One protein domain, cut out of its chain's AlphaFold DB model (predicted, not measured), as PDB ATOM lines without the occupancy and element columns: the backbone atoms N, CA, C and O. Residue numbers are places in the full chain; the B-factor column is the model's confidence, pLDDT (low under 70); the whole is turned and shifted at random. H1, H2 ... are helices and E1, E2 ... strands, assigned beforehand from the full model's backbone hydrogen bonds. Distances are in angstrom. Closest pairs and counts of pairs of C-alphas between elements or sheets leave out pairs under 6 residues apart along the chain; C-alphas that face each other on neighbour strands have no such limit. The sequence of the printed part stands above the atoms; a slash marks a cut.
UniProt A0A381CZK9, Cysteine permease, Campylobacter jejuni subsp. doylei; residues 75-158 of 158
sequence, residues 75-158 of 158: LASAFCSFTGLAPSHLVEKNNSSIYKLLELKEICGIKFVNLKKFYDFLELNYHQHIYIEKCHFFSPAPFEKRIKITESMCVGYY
ATOM      1  N   LEU A  75      48.727 -26.096 -10.705       98.31
ATOM      2  CA  LEU A  75      49.745 -27.005 -11.227       98.31
ATOM      3  C   LEU A  75      49.084 -28.115 -12.061       98.31
ATOM      4  O   LEU A  75      48.143 -28.755 -11.598       98.31
ATOM      5  N   ALA A  76      49.605 -28.403 -13.258       98.06
ATOM      6  CA  ALA A  76      48.989 -29.373 -14.167       98.06
ATOM      7  C   ALA A  76      48.854 -30.779 -13.554       98.06
ATOM      8  O   ALA A  76      47.855 -31.456 -13.769       98.06
ATOM      9  N   SER A  77      49.822 -31.206 -12.737       97.06
ATOM     10  CA  SER A  77      49.721 -32.482 -12.021       97.06
ATOM     11  C   SER A  77      48.600 -32.481 -10.980       97.06
ATOM     12  O   SER A  77      47.922 -33.490 -10.830       97.06
ATOM     13  N   ALA A  78      48.384 -31.357 -10.286       97.69
ATOM     14  CA  ALA A  78      47.289 -31.218  -9.329       97.69
ATOM     15  C   ALA A  78      45.931 -31.209 -10.042       97.69
ATOM     16  O   ALA A  78      45.016 -31.877  -9.580       97.69
ATOM     17  N   PHE A  79      45.833 -30.553 -11.204       98.31
ATOM     18  CA  PHE A  79      44.652 -30.616 -12.069       98.31
ATOM     19  C   PHE A  79      44.320 -32.054 -12.491       98.31
ATOM     20  O   PHE A  79      43.171 -32.477 -12.384       98.31
ATOM     21  N   CYS A  80      45.314 -32.837 -12.924       97.62
ATOM     22  CA  CYS A  80      45.102 -34.246 -13.268       97.62
ATOM     23  C   CYS A  80      44.642 -35.072 -12.060       97.62
ATOM     24  O   CYS A  80      43.711 -35.860 -12.180       97.62
ATOM     25  N   SER A  81      45.259 -34.884 -10.889       96.69
ATOM     26  CA  SER A  81      44.840 -35.575  -9.663       96.69
ATOM     27  C   SER A  81      43.439 -35.173  -9.204       96.69
ATOM     28  O   SER A  81      42.715 -36.014  -8.690       96.69
ATOM     29  N   PHE A  82      43.065 -33.909  -9.390       97.31
ATOM     30  CA  PHE A  82      41.742 -33.384  -9.063       97.31
ATOM     31  C   PHE A  82      40.662 -33.963  -9.974       97.31
ATOM     32  O   PHE A  82      39.622 -34.384  -9.498       97.31
ATOM     33  N   THR A  83      40.938 -34.017 -11.276       97.50
ATOM     34  CA  THR A  83      39.945 -34.392 -12.288       97.50
ATOM     35  C   THR A  83      39.941 -35.871 -12.659       97.50
ATOM     36  O   THR A  83      39.068 -36.305 -13.403       97.50
ATOM     37  N   GLY A  84      40.940 -36.644 -12.231       96.62
ATOM     38  CA  GLY A  84      41.169 -38.008 -12.717       96.62
ATOM     39  C   GLY A  84      41.704 -38.079 -14.156       96.62
ATOM     40  O   GLY A  84      41.950 -39.171 -14.670       96.62
ATOM     41  N   LEU A  85      41.931 -36.936 -14.817       96.81
ATOM     42  CA  LEU A  85      42.402 -36.899 -16.196       96.81
ATOM     43  C   LEU A  85      43.836 -37.433 -16.304       96.81
ATOM     44  O   LEU A  85      44.751 -36.971 -15.617       96.81
ATOM     45  N   ALA A  86      44.072 -38.360 -17.233       96.62
ATOM     46  CA  ALA A  86      45.420 -38.861 -17.466       96.62
ATOM     47  C   ALA A  86      46.345 -37.735 -17.992       96.62
ATOM     48  O   ALA A  86      45.987 -37.041 -18.949       96.62
ATOM     49  N   PRO A  87      47.572 -37.563 -17.450       96.62
ATOM     50  CA  PRO A  87      48.487 -36.488 -17.862       96.62
ATOM     51  C   PRO A  87      48.851 -36.479 -19.351       96.62
ATOM     52  O   PRO A  87      49.241 -35.439 -19.883       96.62
ATOM     53  N   SER A  88      48.700 -37.612 -20.042       95.94
ATOM     54  CA  SER A  88      48.873 -37.730 -21.493       95.94
ATOM     55  C   SER A  88      47.956 -36.790 -22.283       95.94
ATOM     56  O   SER A  88      48.348 -36.356 -23.365       95.94
ATOM     57  N   HIS A  89      46.789 -36.419 -21.747       96.44
ATOM     58  CA  HIS A  89      45.879 -35.450 -22.368       96.44
ATOM     59  C   HIS A  89      46.431 -34.019 -22.373       96.44
ATOM     60  O   HIS A  89      46.009 -33.209 -23.192       96.44
ATOM     61  N   LEU A  90      47.396 -33.709 -21.500       96.88
ATOM     62  CA  LEU A  90      48.037 -32.391 -21.406       96.88
ATOM     63  C   LEU A  90      49.323 -32.292 -22.244       96.88
ATOM     64  O   LEU A  90      50.122 -31.364 -22.069       96.88
ATOM     65  N   VAL A  91      49.575 -33.264 -23.126       95.81
ATOM     66  CA  VAL A  91      50.732 -33.287 -24.027       95.81
ATOM     67  C   VAL A  91      50.257 -33.038 -25.455       95.81
ATOM     68  O   VAL A  91      49.524 -33.847 -26.013       95.81
ATOM     69  N   GLU A  92      50.727 -31.947 -26.057       93.94
ATOM     70  CA  GLU A  92      50.269 -31.465 -27.367       93.94
ATOM     71  C   GLU A  92      50.378 -32.526 -28.468       93.94
ATOM     72  O   GLU A  92      49.402 -32.807 -29.156       93.94
ATOM     73  N   LYS A  93      51.527 -33.212 -28.555       95.56
ATOM     74  CA  LYS A  93      51.790 -34.249 -29.570       95.56
ATOM     75  C   LYS A  93      50.799 -35.420 -29.556       95.56
ATOM     76  O   LYS A  93      50.717 -36.154 -30.535       95.56
ATOM     77  N   ASN A  94      50.078 -35.621 -28.452       95.25
ATOM     78  CA  ASN A  94      49.076 -36.679 -28.343       95.25
ATOM     79  C   ASN A  94      47.737 -36.277 -28.985       95.25
ATOM     80  O   ASN A  94      46.836 -37.108 -29.048       95.25
ATOM     81  N   ASN A  95      47.596 -35.026 -29.442       93.75
ATOM     82  CA  ASN A  95      46.437 -34.510 -30.173       93.75
ATOM     83  C   ASN A  95      45.094 -34.779 -29.478       93.75
ATOM     84  O   ASN A  95      44.075 -35.010 -30.128       93.75
ATOM     85  N   SER A  96      45.080 -34.754 -28.141       93.75
ATOM     86  CA  SER A  96      43.837 -34.931 -27.397       93.75
ATOM     87  C   SER A  96      42.881 -33.769 -27.665       93.75
ATOM     88  O   SER A  96      43.277 -32.606 -27.619       93.75
ATOM     89  N   SER A  97      41.599 -34.074 -27.870       93.06
ATOM     90  CA  SER A  97      40.542 -33.070 -28.020       93.06
ATOM     91  C   SER A  97      40.456 -32.113 -26.824       93.06
ATOM     92  O   SER A  97      40.236 -30.922 -27.020       93.06
ATOM     93  N   ILE A  98      40.705 -32.606 -25.603       94.12
ATOM     94  CA  ILE A  98      40.692 -31.793 -24.376       94.12
ATOM     95  C   ILE A  98      41.816 -30.753 -24.374       94.12
ATOM     96  O   ILE A  98      41.616 -29.656 -23.865       94.12
ATOM     97  N   TYR A  99      42.976 -31.058 -24.968       95.38
ATOM     98  CA  TYR A  99      44.123 -30.143 -24.985       95.38
ATOM     99  C   TYR A  99      43.742 -28.770 -25.558       95.38
ATOM    100  O   TYR A  99      44.160 -27.746 -25.034       95.38
ATOM    101  N   LYS A 100      42.886 -28.752 -26.589       94.69
ATOM    102  CA  LYS A 100      42.423 -27.529 -27.266       94.69
ATOM    103  C   LYS A 100      41.466 -26.676 -26.425       94.69
ATOM    104  O   LYS A 100      41.286 -25.505 -26.733       94.69
ATOM    105  N   LEU A 101      40.840 -27.263 -25.405       96.12
ATOM    106  CA  LEU A 101      39.907 -26.575 -24.505       96.12
ATOM    107  C   LEU A 101      40.617 -25.952 -23.299       96.12
ATOM    108  O   LEU A 101      40.044 -25.113 -22.609       96.12
ATOM    109  N   LEU A 102      41.843 -26.393 -23.013       97.44
ATOM    110  CA  LEU A 102      42.594 -25.969 -21.843       97.44
ATOM    111  C   LEU A 102      43.583 -24.872 -22.212       97.44
ATOM    112  O   LEU A 102      44.400 -25.019 -23.118       97.44
ATOM    113  N   GLU A 103      43.584 -23.798 -21.430       98.31
ATOM    114  CA  GLU A 103      44.680 -22.841 -21.461       98.31
ATOM    115  C   GLU A 103      45.835 -23.367 -20.609       98.31
ATOM    116  O   GLU A 103      45.749 -23.460 -19.379       98.31
ATOM    117  N   LEU A 104      46.920 -23.728 -21.290       97.50
ATOM    118  CA  LEU A 104      48.132 -24.260 -20.687       97.50
ATOM    119  C   LEU A 104      49.239 -23.213 -20.702       97.50
ATOM    120  O   LEU A 104      49.385 -22.440 -21.646       97.50
ATOM    121  N   LYS A 105      50.054 -23.220 -19.651       97.38
ATOM    122  CA  LYS A 105      51.222 -22.347 -19.522       97.38
ATOM    123  C   LYS A 105      52.394 -23.139 -18.975       97.38
ATOM    124  O   LYS A 105      52.208 -23.984 -18.102       97.38
ATOM    125  N   GLU A 106      53.602 -22.856 -19.447       97.62
ATOM    126  CA  GLU A 106      54.822 -23.475 -18.933       97.62
ATOM    127  C   GLU A 106      55.799 -22.409 -18.440       97.62
ATOM    128  O   GLU A 106      56.084 -21.439 -19.137       97.62
ATOM    129  N   ILE A 107      56.294 -22.574 -17.213       97.88
ATOM    130  CA  ILE A 107      57.274 -21.676 -16.594       97.88
ATOM    131  C   ILE A 107      58.372 -22.541 -15.997       97.88
ATOM    132  O   ILE A 107      58.108 -23.405 -15.161       97.88
ATOM    133  N   CYS A 108      59.623 -22.310 -16.395       96.12
ATOM    134  CA  CYS A 108      60.778 -23.049 -15.871       96.12
ATOM    135  C   CYS A 108      60.657 -24.588 -15.991       96.12
ATOM    136  O   CYS A 108      61.142 -25.299 -15.110       96.12
ATOM    137  N   GLY A 109      60.017 -25.098 -17.052       95.31
ATOM    138  CA  GLY A 109      59.781 -26.537 -17.250       95.31
ATOM    139  C   GLY A 109      58.591 -27.102 -16.463       95.31
ATOM    140  O   GLY A 109      58.423 -28.317 -16.371       95.31
ATOM    141  N   ILE A 110      57.797 -26.241 -15.818       97.44
ATOM    142  CA  ILE A 110      56.656 -26.625 -14.985       97.44
ATOM    143  C   ILE A 110      55.378 -26.181 -15.685       97.44
ATOM    144  O   ILE A 110      55.203 -24.997 -15.973       97.44
ATOM    145  N   LYS A 111      54.486 -27.140 -15.943       98.06
ATOM    146  CA  LYS A 111      53.226 -26.926 -16.653       98.06
ATOM    147  C   LYS A 111      52.083 -26.588 -15.696       98.06
ATOM    148  O   LYS A 111      51.937 -27.201 -14.635       98.06
ATOM    149  N   PHE A 112      51.245 -25.655 -16.120       98.62
ATOM    150  CA  PHE A 112      50.078 -25.150 -15.413       98.62
ATOM    151  C   PHE A 112      48.844 -25.218 -16.311       98.62
ATOM    152  O   PHE A 112      48.960 -25.157 -17.536       98.62
ATOM    153  N   VAL A 113      47.677 -25.321 -15.681       98.62
ATOM    154  CA  VAL A 113      46.359 -25.302 -16.332       98.62
ATOM    155  C   VAL A 113      45.572 -24.130 -15.758       98.62
ATOM    156  O   VAL A 113      45.531 -23.974 -14.536       98.62
ATOM    157  N   ASN A 114      44.951 -23.313 -16.610       98.62
ATOM    158  CA  ASN A 114      44.036 -22.263 -16.170       98.62
ATOM    159  C   ASN A 114      42.692 -22.887 -15.764       98.62
ATOM    160  O   ASN A 114      41.753 -22.970 -16.559       98.62
ATOM    161  N   LEU A 115      42.618 -23.379 -14.527       98.62
ATOM    162  CA  LEU A 115      41.421 -24.028 -13.996       98.62
ATOM    163  C   LEU A 115      40.254 -23.044 -13.894       98.62
ATOM    164  O   LEU A 115      39.120 -23.434 -14.154       98.62
ATOM    165  N   LYS A 116      40.517 -21.767 -13.587       98.44
ATOM    166  CA  LYS A 116      39.466 -20.745 -13.554       98.44
ATOM    167  C   LYS A 116      38.771 -20.619 -14.912       98.44
ATOM    168  O   LYS A 116      37.552 -20.711 -14.972       98.44
ATOM    169  N   LYS A 117      39.535 -20.478 -16.002       98.31
ATOM    170  CA  LYS A 117      38.957 -20.434 -17.355       98.31
ATOM    171  C   LYS A 117      38.250 -21.730 -17.732       98.31
ATOM    172  O   LYS A 117      37.266 -21.681 -18.459       98.31
ATOM    173  N   PHE A 118      38.722 -22.874 -17.238       98.38
ATOM    174  CA  PHE A 118      38.034 -24.139 -17.464       98.38
ATOM    175  C   PHE A 118      36.685 -24.201 -16.732       98.38
ATOM    176  O   PHE A 118      35.708 -24.643 -17.323       98.38
ATOM    177  N   TYR A 119      36.586 -23.692 -15.501       98.50
ATOM    178  CA  TYR A 119      35.291 -23.515 -14.836       98.50
ATOM    179  C   TYR A 119      34.385 -22.532 -15.576       98.50
ATOM    180  O   TYR A 119      33.209 -22.832 -15.758       98.50
ATOM    181  N   ASP A 120      34.934 -21.401 -16.029       98.06
ATOM    182  CA  ASP A 120      34.185 -20.393 -16.787       98.06
ATOM    183  C   ASP A 120      33.625 -20.999 -18.093       98.06
ATOM    184  O   ASP A 120      32.470 -20.770 -18.432       98.06
ATOM    185  N   PHE A 121      34.402 -21.844 -18.783       97.81
ATOM    186  CA  PHE A 121      33.961 -22.603 -19.963       97.81
ATOM    187  C   PHE A 121      32.830 -23.600 -19.662       97.81
ATOM    188  O   PHE A 121      31.984 -23.843 -20.518       97.81
ATOM    189  N   LEU A 122      32.817 -24.188 -18.465       97.44
ATOM    190  CA  LEU A 122      31.776 -25.120 -18.022       97.44
ATOM    191  C   LEU A 122      30.557 -24.414 -17.408       97.44
ATOM    192  O   LEU A 122      29.605 -25.096 -17.035       97.44
ATOM    193  N   GLU A 123      30.606 -23.088 -17.255       97.81
ATOM    194  CA  GLU A 123      29.607 -22.284 -16.538       97.81
ATOM    195  C   GLU A 123      29.374 -22.765 -15.088       97.81
ATOM    196  O   GLU A 123      28.268 -22.714 -14.549       97.81
ATOM    197  N   LEU A 124      30.437 -23.239 -14.427       96.62
ATOM    198  CA  LEU A 124      30.392 -23.735 -13.050       96.62
ATOM    199  C   LEU A 124      31.000 -22.739 -12.060       96.62
ATOM    200  O   LEU A 124      31.934 -22.000 -12.364       96.62
ATOM    201  N   ASN A 125      30.519 -22.780 -10.815       95.50
ATOM    202  CA  ASN A 125      31.193 -22.098  -9.715       95.50
ATOM    203  C   ASN A 125      32.520 -22.799  -9.357       95.50
ATOM    204  O   ASN A 125      32.682 -24.001  -9.553       95.50
ATOM    205  N   TYR A 126      33.456 -22.058  -8.760       97.31
ATOM    206  CA  TYR A 126      34.816 -22.547  -8.476       97.31
ATOM    207  C   TYR A 126      34.921 -23.501  -7.275       97.31
ATOM    208  O   TYR A 126      36.014 -23.965  -6.943       97.31
ATOM    209  N   HIS A 127      33.797 -23.790  -6.617       95.56
ATOM    210  CA  HIS A 127      33.731 -24.659  -5.443       95.56
ATOM    211  C   HIS A 127      33.322 -26.095  -5.790       95.56
ATOM    212  O   HIS A 127      33.345 -26.946  -4.907       95.56
ATOM    213  N   GLN A 128      32.944 -26.370  -7.045       96.31
ATOM    214  CA  GLN A 128      32.605 -27.724  -7.482       96.31
ATOM    215  C   GLN A 128      33.853 -28.603  -7.547       96.31
ATOM    216  O   GLN A 128      34.897 -28.167  -8.031       96.31
ATOM    217  N   HIS A 129      33.735 -29.863  -7.142       97.19
ATOM    218  CA  HIS A 129      34.731 -30.867  -7.484       97.19
ATOM    219  C   HIS A 129      34.388 -31.450  -8.856       97.19
ATOM    220  O   HIS A 129      33.370 -32.119  -8.995       97.19
ATOM    221  N   ILE A 130      35.227 -31.213  -9.867       97.94
ATOM    222  CA  ILE A 130      35.025 -31.734 -11.229       97.94
ATOM    223  C   ILE A 130      35.875 -32.984 -11.479       97.94
ATOM    224  O   ILE A 130      37.046 -33.013 -11.115       97.94
ATOM    225  N   TYR A 131      35.320 -33.974 -12.175       98.06
ATOM    226  CA  TYR A 131      36.046 -35.134 -12.706       98.06
ATOM    227  C   TYR A 131      35.774 -35.302 -14.200       98.06
ATOM    228  O   TYR A 131      34.715 -34.923 -14.701       98.06
ATOM    229  N   ILE A 132      36.755 -35.824 -14.934       98.12
ATOM    230  CA  ILE A 132      36.743 -35.898 -16.394       98.12
ATOM    231  C   ILE A 132      36.936 -37.346 -16.825       98.12
ATOM    232  O   ILE A 132      38.003 -37.927 -16.637       98.12
ATOM    233  N   GLU A 133      35.931 -37.894 -17.499       96.81
ATOM    234  CA  GLU A 133      35.948 -39.268 -18.001       96.81
ATOM    235  C   GLU A 133      35.355 -39.358 -19.410       96.81
ATOM    236  O   GLU A 133      34.794 -38.397 -19.947       96.81
ATOM    237  N   LYS A 134      35.466 -40.531 -20.043       96.62
ATOM    238  CA  LYS A 134      34.727 -40.773 -21.285       96.62
ATOM    239  C   LYS A 134      33.230 -40.813 -20.991       96.62
ATOM    240  O   LYS A 134      32.797 -41.447 -20.036       96.62
ATOM    241  N   CYS A 135      32.420 -40.216 -21.861       96.44
ATOM    242  CA  CYS A 135      30.973 -40.096 -21.665       96.44
ATOM    243  C   CYS A 135      30.247 -41.439 -21.481       96.44
ATOM    244  O   CYS A 135      29.180 -41.463 -20.875       96.44
ATOM    245  N   HIS A 136      30.803 -42.539 -21.998       95.69
ATOM    246  CA  HIS A 136      30.224 -43.876 -21.865       95.69
ATOM    247  C   HIS A 136      30.440 -44.517 -20.481       95.69
ATOM    248  O   HIS A 136      29.873 -45.574 -20.232       95.69
ATOM    249  N   PHE A 137      31.268 -43.931 -19.608       96.62
ATOM    250  CA  PHE A 137      31.424 -44.393 -18.220       96.62
ATOM    251  C   PHE A 137      30.362 -43.824 -17.277       96.62
ATOM    252  O   PHE A 137      30.070 -44.425 -16.251       96.62
ATOM    253  N   PHE A 138      29.740 -42.706 -17.648       96.62
ATOM    254  CA  PHE A 138      28.731 -42.048 -16.829       96.62
ATOM    255  C   PHE A 138      27.406 -42.821 -16.830       96.62
ATOM    256  O   PHE A 138      26.855 -43.124 -17.901       96.62
ATOM    257  N   SER A 139      26.840 -43.038 -15.643       94.75
ATOM    258  CA  SER A 139      25.646 -43.865 -15.450       94.75
ATOM    259  C   SER A 139      24.421 -43.322 -16.204       94.75
ATOM    260  O   SER A 139      24.116 -42.123 -16.123       94.75
ATOM    261  N   PRO A 140      23.691 -44.174 -16.952       93.38
ATOM    262  CA  PRO A 140      22.441 -43.785 -17.594       93.38
ATOM    263  C   PRO A 140      21.242 -43.796 -16.628       93.38
ATOM    264  O   PRO A 140      20.270 -43.088 -16.882       93.38
ATOM    265  N   ALA A 141      21.291 -44.582 -15.542       92.44
ATOM    266  CA  ALA A 141      20.194 -44.749 -14.586       92.44
ATOM    267  C   ALA A 141      20.729 -45.085 -13.168       92.44
ATOM    268  O   ALA A 141      21.269 -46.176 -12.978       92.44
ATOM    269  N   PRO A 142      20.576 -44.190 -12.167       90.38
ATOM    270  CA  PRO A 142      20.070 -42.823 -12.305       90.38
ATOM    271  C   PRO A 142      20.961 -42.003 -13.245       90.38
ATOM    272  O   PRO A 142      22.159 -42.257 -13.346       90.38
ATOM    273  N   PHE A 143      20.364 -41.046 -13.959       93.38
ATOM    274  CA  PHE A 143      21.111 -40.219 -14.901       93.38
ATOM    275  C   PHE A 143      22.156 -39.391 -14.152       93.38
ATOM    276  O   PHE A 143      21.826 -38.503 -13.365       93.38
ATOM    277  N   GLU A 144      23.425 -39.685 -14.407       96.31
ATOM    278  CA  GLU A 144      24.536 -38.973 -13.793       96.31
ATOM    279  C   GLU A 144      24.707 -37.582 -14.420       96.31
ATOM    280  O   GLU A 144      24.861 -37.445 -15.643       96.31
ATOM    281  N   LYS A 145      24.683 -36.549 -13.566       95.81
ATOM    282  CA  LYS A 145      24.839 -35.139 -13.941       95.81
ATOM    283  C   LYS A 145      26.200 -34.928 -14.605       95.81
ATOM    284  O   LYS A 145      27.240 -35.123 -13.982       95.81
ATOM    285  N   ARG A 146      26.182 -34.501 -15.868       96.81
ATOM    286  CA  ARG A 146      27.387 -34.368 -16.691       96.81
ATOM    287  C   ARG A 146      27.283 -33.216 -17.683       96.81
ATOM    288  O   ARG A 146      26.190 -32.893 -18.139       96.81
ATOM    289  N   ILE A 147      28.428 -32.666 -18.073       97.75
ATOM    290  CA  ILE A 147      28.580 -31.711 -19.177       97.75
ATOM    291  C   ILE A 147      29.453 -32.373 -20.241       97.75
ATOM    292  O   ILE A 147      30.590 -32.761 -19.972       97.75
ATOM    293  N   LYS A 148      28.935 -32.536 -21.459       97.62
ATOM    294  CA  LYS A 148      29.715 -33.076 -22.578       97.62
ATOM    295  C   LYS A 148      30.628 -31.981 -23.131       97.62
ATOM    296  O   LYS A 148      30.134 -30.960 -23.586       97.62
ATOM    297  N   ILE A 149      31.943 -32.207 -23.108       96.62
ATOM    298  CA  ILE A 149      32.947 -31.200 -23.512       96.62
ATOM    299  C   ILE A 149      33.617 -31.513 -24.848       96.62
ATOM    300  O   ILE A 149      34.117 -30.623 -25.525       96.62
ATOM    301  N   THR A 150      33.639 -32.783 -25.243       95.75
ATOM    302  CA  THR A 150      34.120 -33.215 -26.561       95.75
ATOM    303  C   THR A 150      33.218 -34.329 -27.077       95.75
ATOM    304  O   THR A 150      32.285 -34.748 -26.394       95.75
ATOM    305  N   GLU A 151      33.494 -34.854 -28.270       95.38
ATOM    306  CA  GLU A 151      32.720 -35.961 -28.837       95.38
ATOM    307  C   GLU A 151      32.641 -37.183 -27.903       95.38
ATOM    308  O   GLU A 151      31.579 -37.802 -27.802       95.38
ATOM    309  N   SER A 152      33.721 -37.470 -27.167       95.00
ATOM    310  CA  SER A 152      33.864 -38.670 -26.334       95.00
ATOM    311  C   SER A 152      34.083 -38.412 -24.841       95.00
ATOM    312  O   SER A 152      33.984 -39.362 -24.069       95.00
ATOM    313  N   MET A 153      34.350 -37.173 -24.414       96.69
ATOM    314  CA  MET A 153      34.671 -36.833 -23.017       96.69
ATOM    315  C   MET A 153      33.591 -35.965 -22.373       96.69
ATOM    316  O   MET A 153      33.082 -35.021 -22.988       96.69
ATOM    317  N   CYS A 154      33.294 -36.273 -21.116       97.88
ATOM    318  CA  CYS A 154      32.299 -35.612 -20.289       97.88
ATOM    319  C   CYS A 154      32.919 -35.210 -18.942       97.88
ATOM    320  O   CYS A 154      33.857 -35.846 -18.460       97.88
ATOM    321  N   VAL A 155      32.378 -34.151 -18.348       98.44
ATOM    322  CA  VAL A 155      32.741 -33.649 -17.021       98.44
ATOM    323  C   VAL A 155      31.589 -33.913 -16.069       98.44
ATOM    324  O   VAL A 155      30.476 -33.445 -16.313       98.44
ATOM    325  N   GLY A 156      31.851 -34.647 -14.998       97.81
ATOM    326  CA  GLY A 156      30.950 -34.763 -13.860       97.81
ATOM    327  C   GLY A 156      31.391 -33.829 -12.745       97.81
ATOM    328  O   GLY A 156      32.528 -33.355 -12.736       97.81
ATOM    329  N   TYR A 157      30.471 -33.505 -11.839       97.62
ATOM    330  CA  TYR A 157      30.752 -32.562 -10.763       97.62
ATOM    331  C   TYR A 157      29.817 -32.714  -9.567       97.62
ATOM    332  O   TYR A 157      28.631 -33.021  -9.734       97.62
ATOM    333  N   TYR A 158      30.332 -32.441  -8.370       95.25
ATOM    334  CA  TYR A 158      29.590 -32.465  -7.108       95.25
ATOM    335  C   TYR A 158      30.064 -31.388  -6.129       95.25
ATOM    336  O   TYR A 158      31.184 -30.850  -6.318       95.25
TER     337      TYR A 158
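What this domain is: This is residues 75 to 158 of the 158 residues of the protein "Cysteine permease" of Campylobacter jejuni subsp. doylei (UniProt A0A381CZK9). Two small sheets lie toward opposite ends of an elongated domain, the hairpin of E1 and E2 at one end and the three-stranded sheet of E3, E5 and E4 toward the other, with H1 bridging them. The short helices H2 and H3 and the helix H4 lie round the space between. The printed part has 84 residues with four named helices and five named strands, in the order H1 H2 H3 E1 E2 H4 E3 E4 E5, class mixed; both sheets are antiparallel. It is compact, with a radius of gyration of the C-alphas of 12.9 A, and spans 46 by 28 by 19 A.

Where its parts are: H1, residues 76 to 83, begins at C-alpha (48.989, -29.373, -14.167) and is 10.5 A long. H2 is residues 87 to 90, H3 97 to 101, E1 104 to 107, E2 110 to 114 (13.4 A) and H4 115 to 121. E3, 130 to 134, measures 13.5 A; E4 is 146 to 148; E5, 153 to 157, measures 13.6 A and ends at C-alpha (30.752, -32.562, -10.763).

How they stand to each other: H1 is on the sheet E3 E5 E4, at the sheet's level, with a height over the sheet of 2.2 A; the closest C-alphas of H1 and E3, Thr 83 and Tyr 131, are 4.0 A apart. Those of H1 and E2, Ala 76 and Phe 112, are 4.5 A apart. H1 and H2 only just touch, with 3 pairs of C-alphas within 8 A, closest Cys 80 and Pro 87 at 6.1 A. H2 and H3 touch only at the corner, C-alphas 90 and 99 being closest at 5.8 A. H1 and H4 are close but not clearly touching, C-alphas 79 and 115 being closest at 7.6 A. N 105 and O 112 of the hairpin E1 and E2 are 3.1 A apart, N 131 and O 156 of E3 and E5 2.9 A, and N 147 and O 155 of the hairpin E4 and E5 2.8 A, each within hydrogen-bond range. Every O i to N i+4 pair is within range in H1 and H4; H3 has 0 of 1, but 2 of 2 O i to N i+3 pairs, and H2 is too short for an O i to N i+4 pair.

The domain as a whole: The two farthest C-alphas, Cys 108 and Ala 141, are 46.0 A apart. The link E3 to E4, 11 residues, is long. The printed part has no cut, and no printed residue is under 70 in pLDDT.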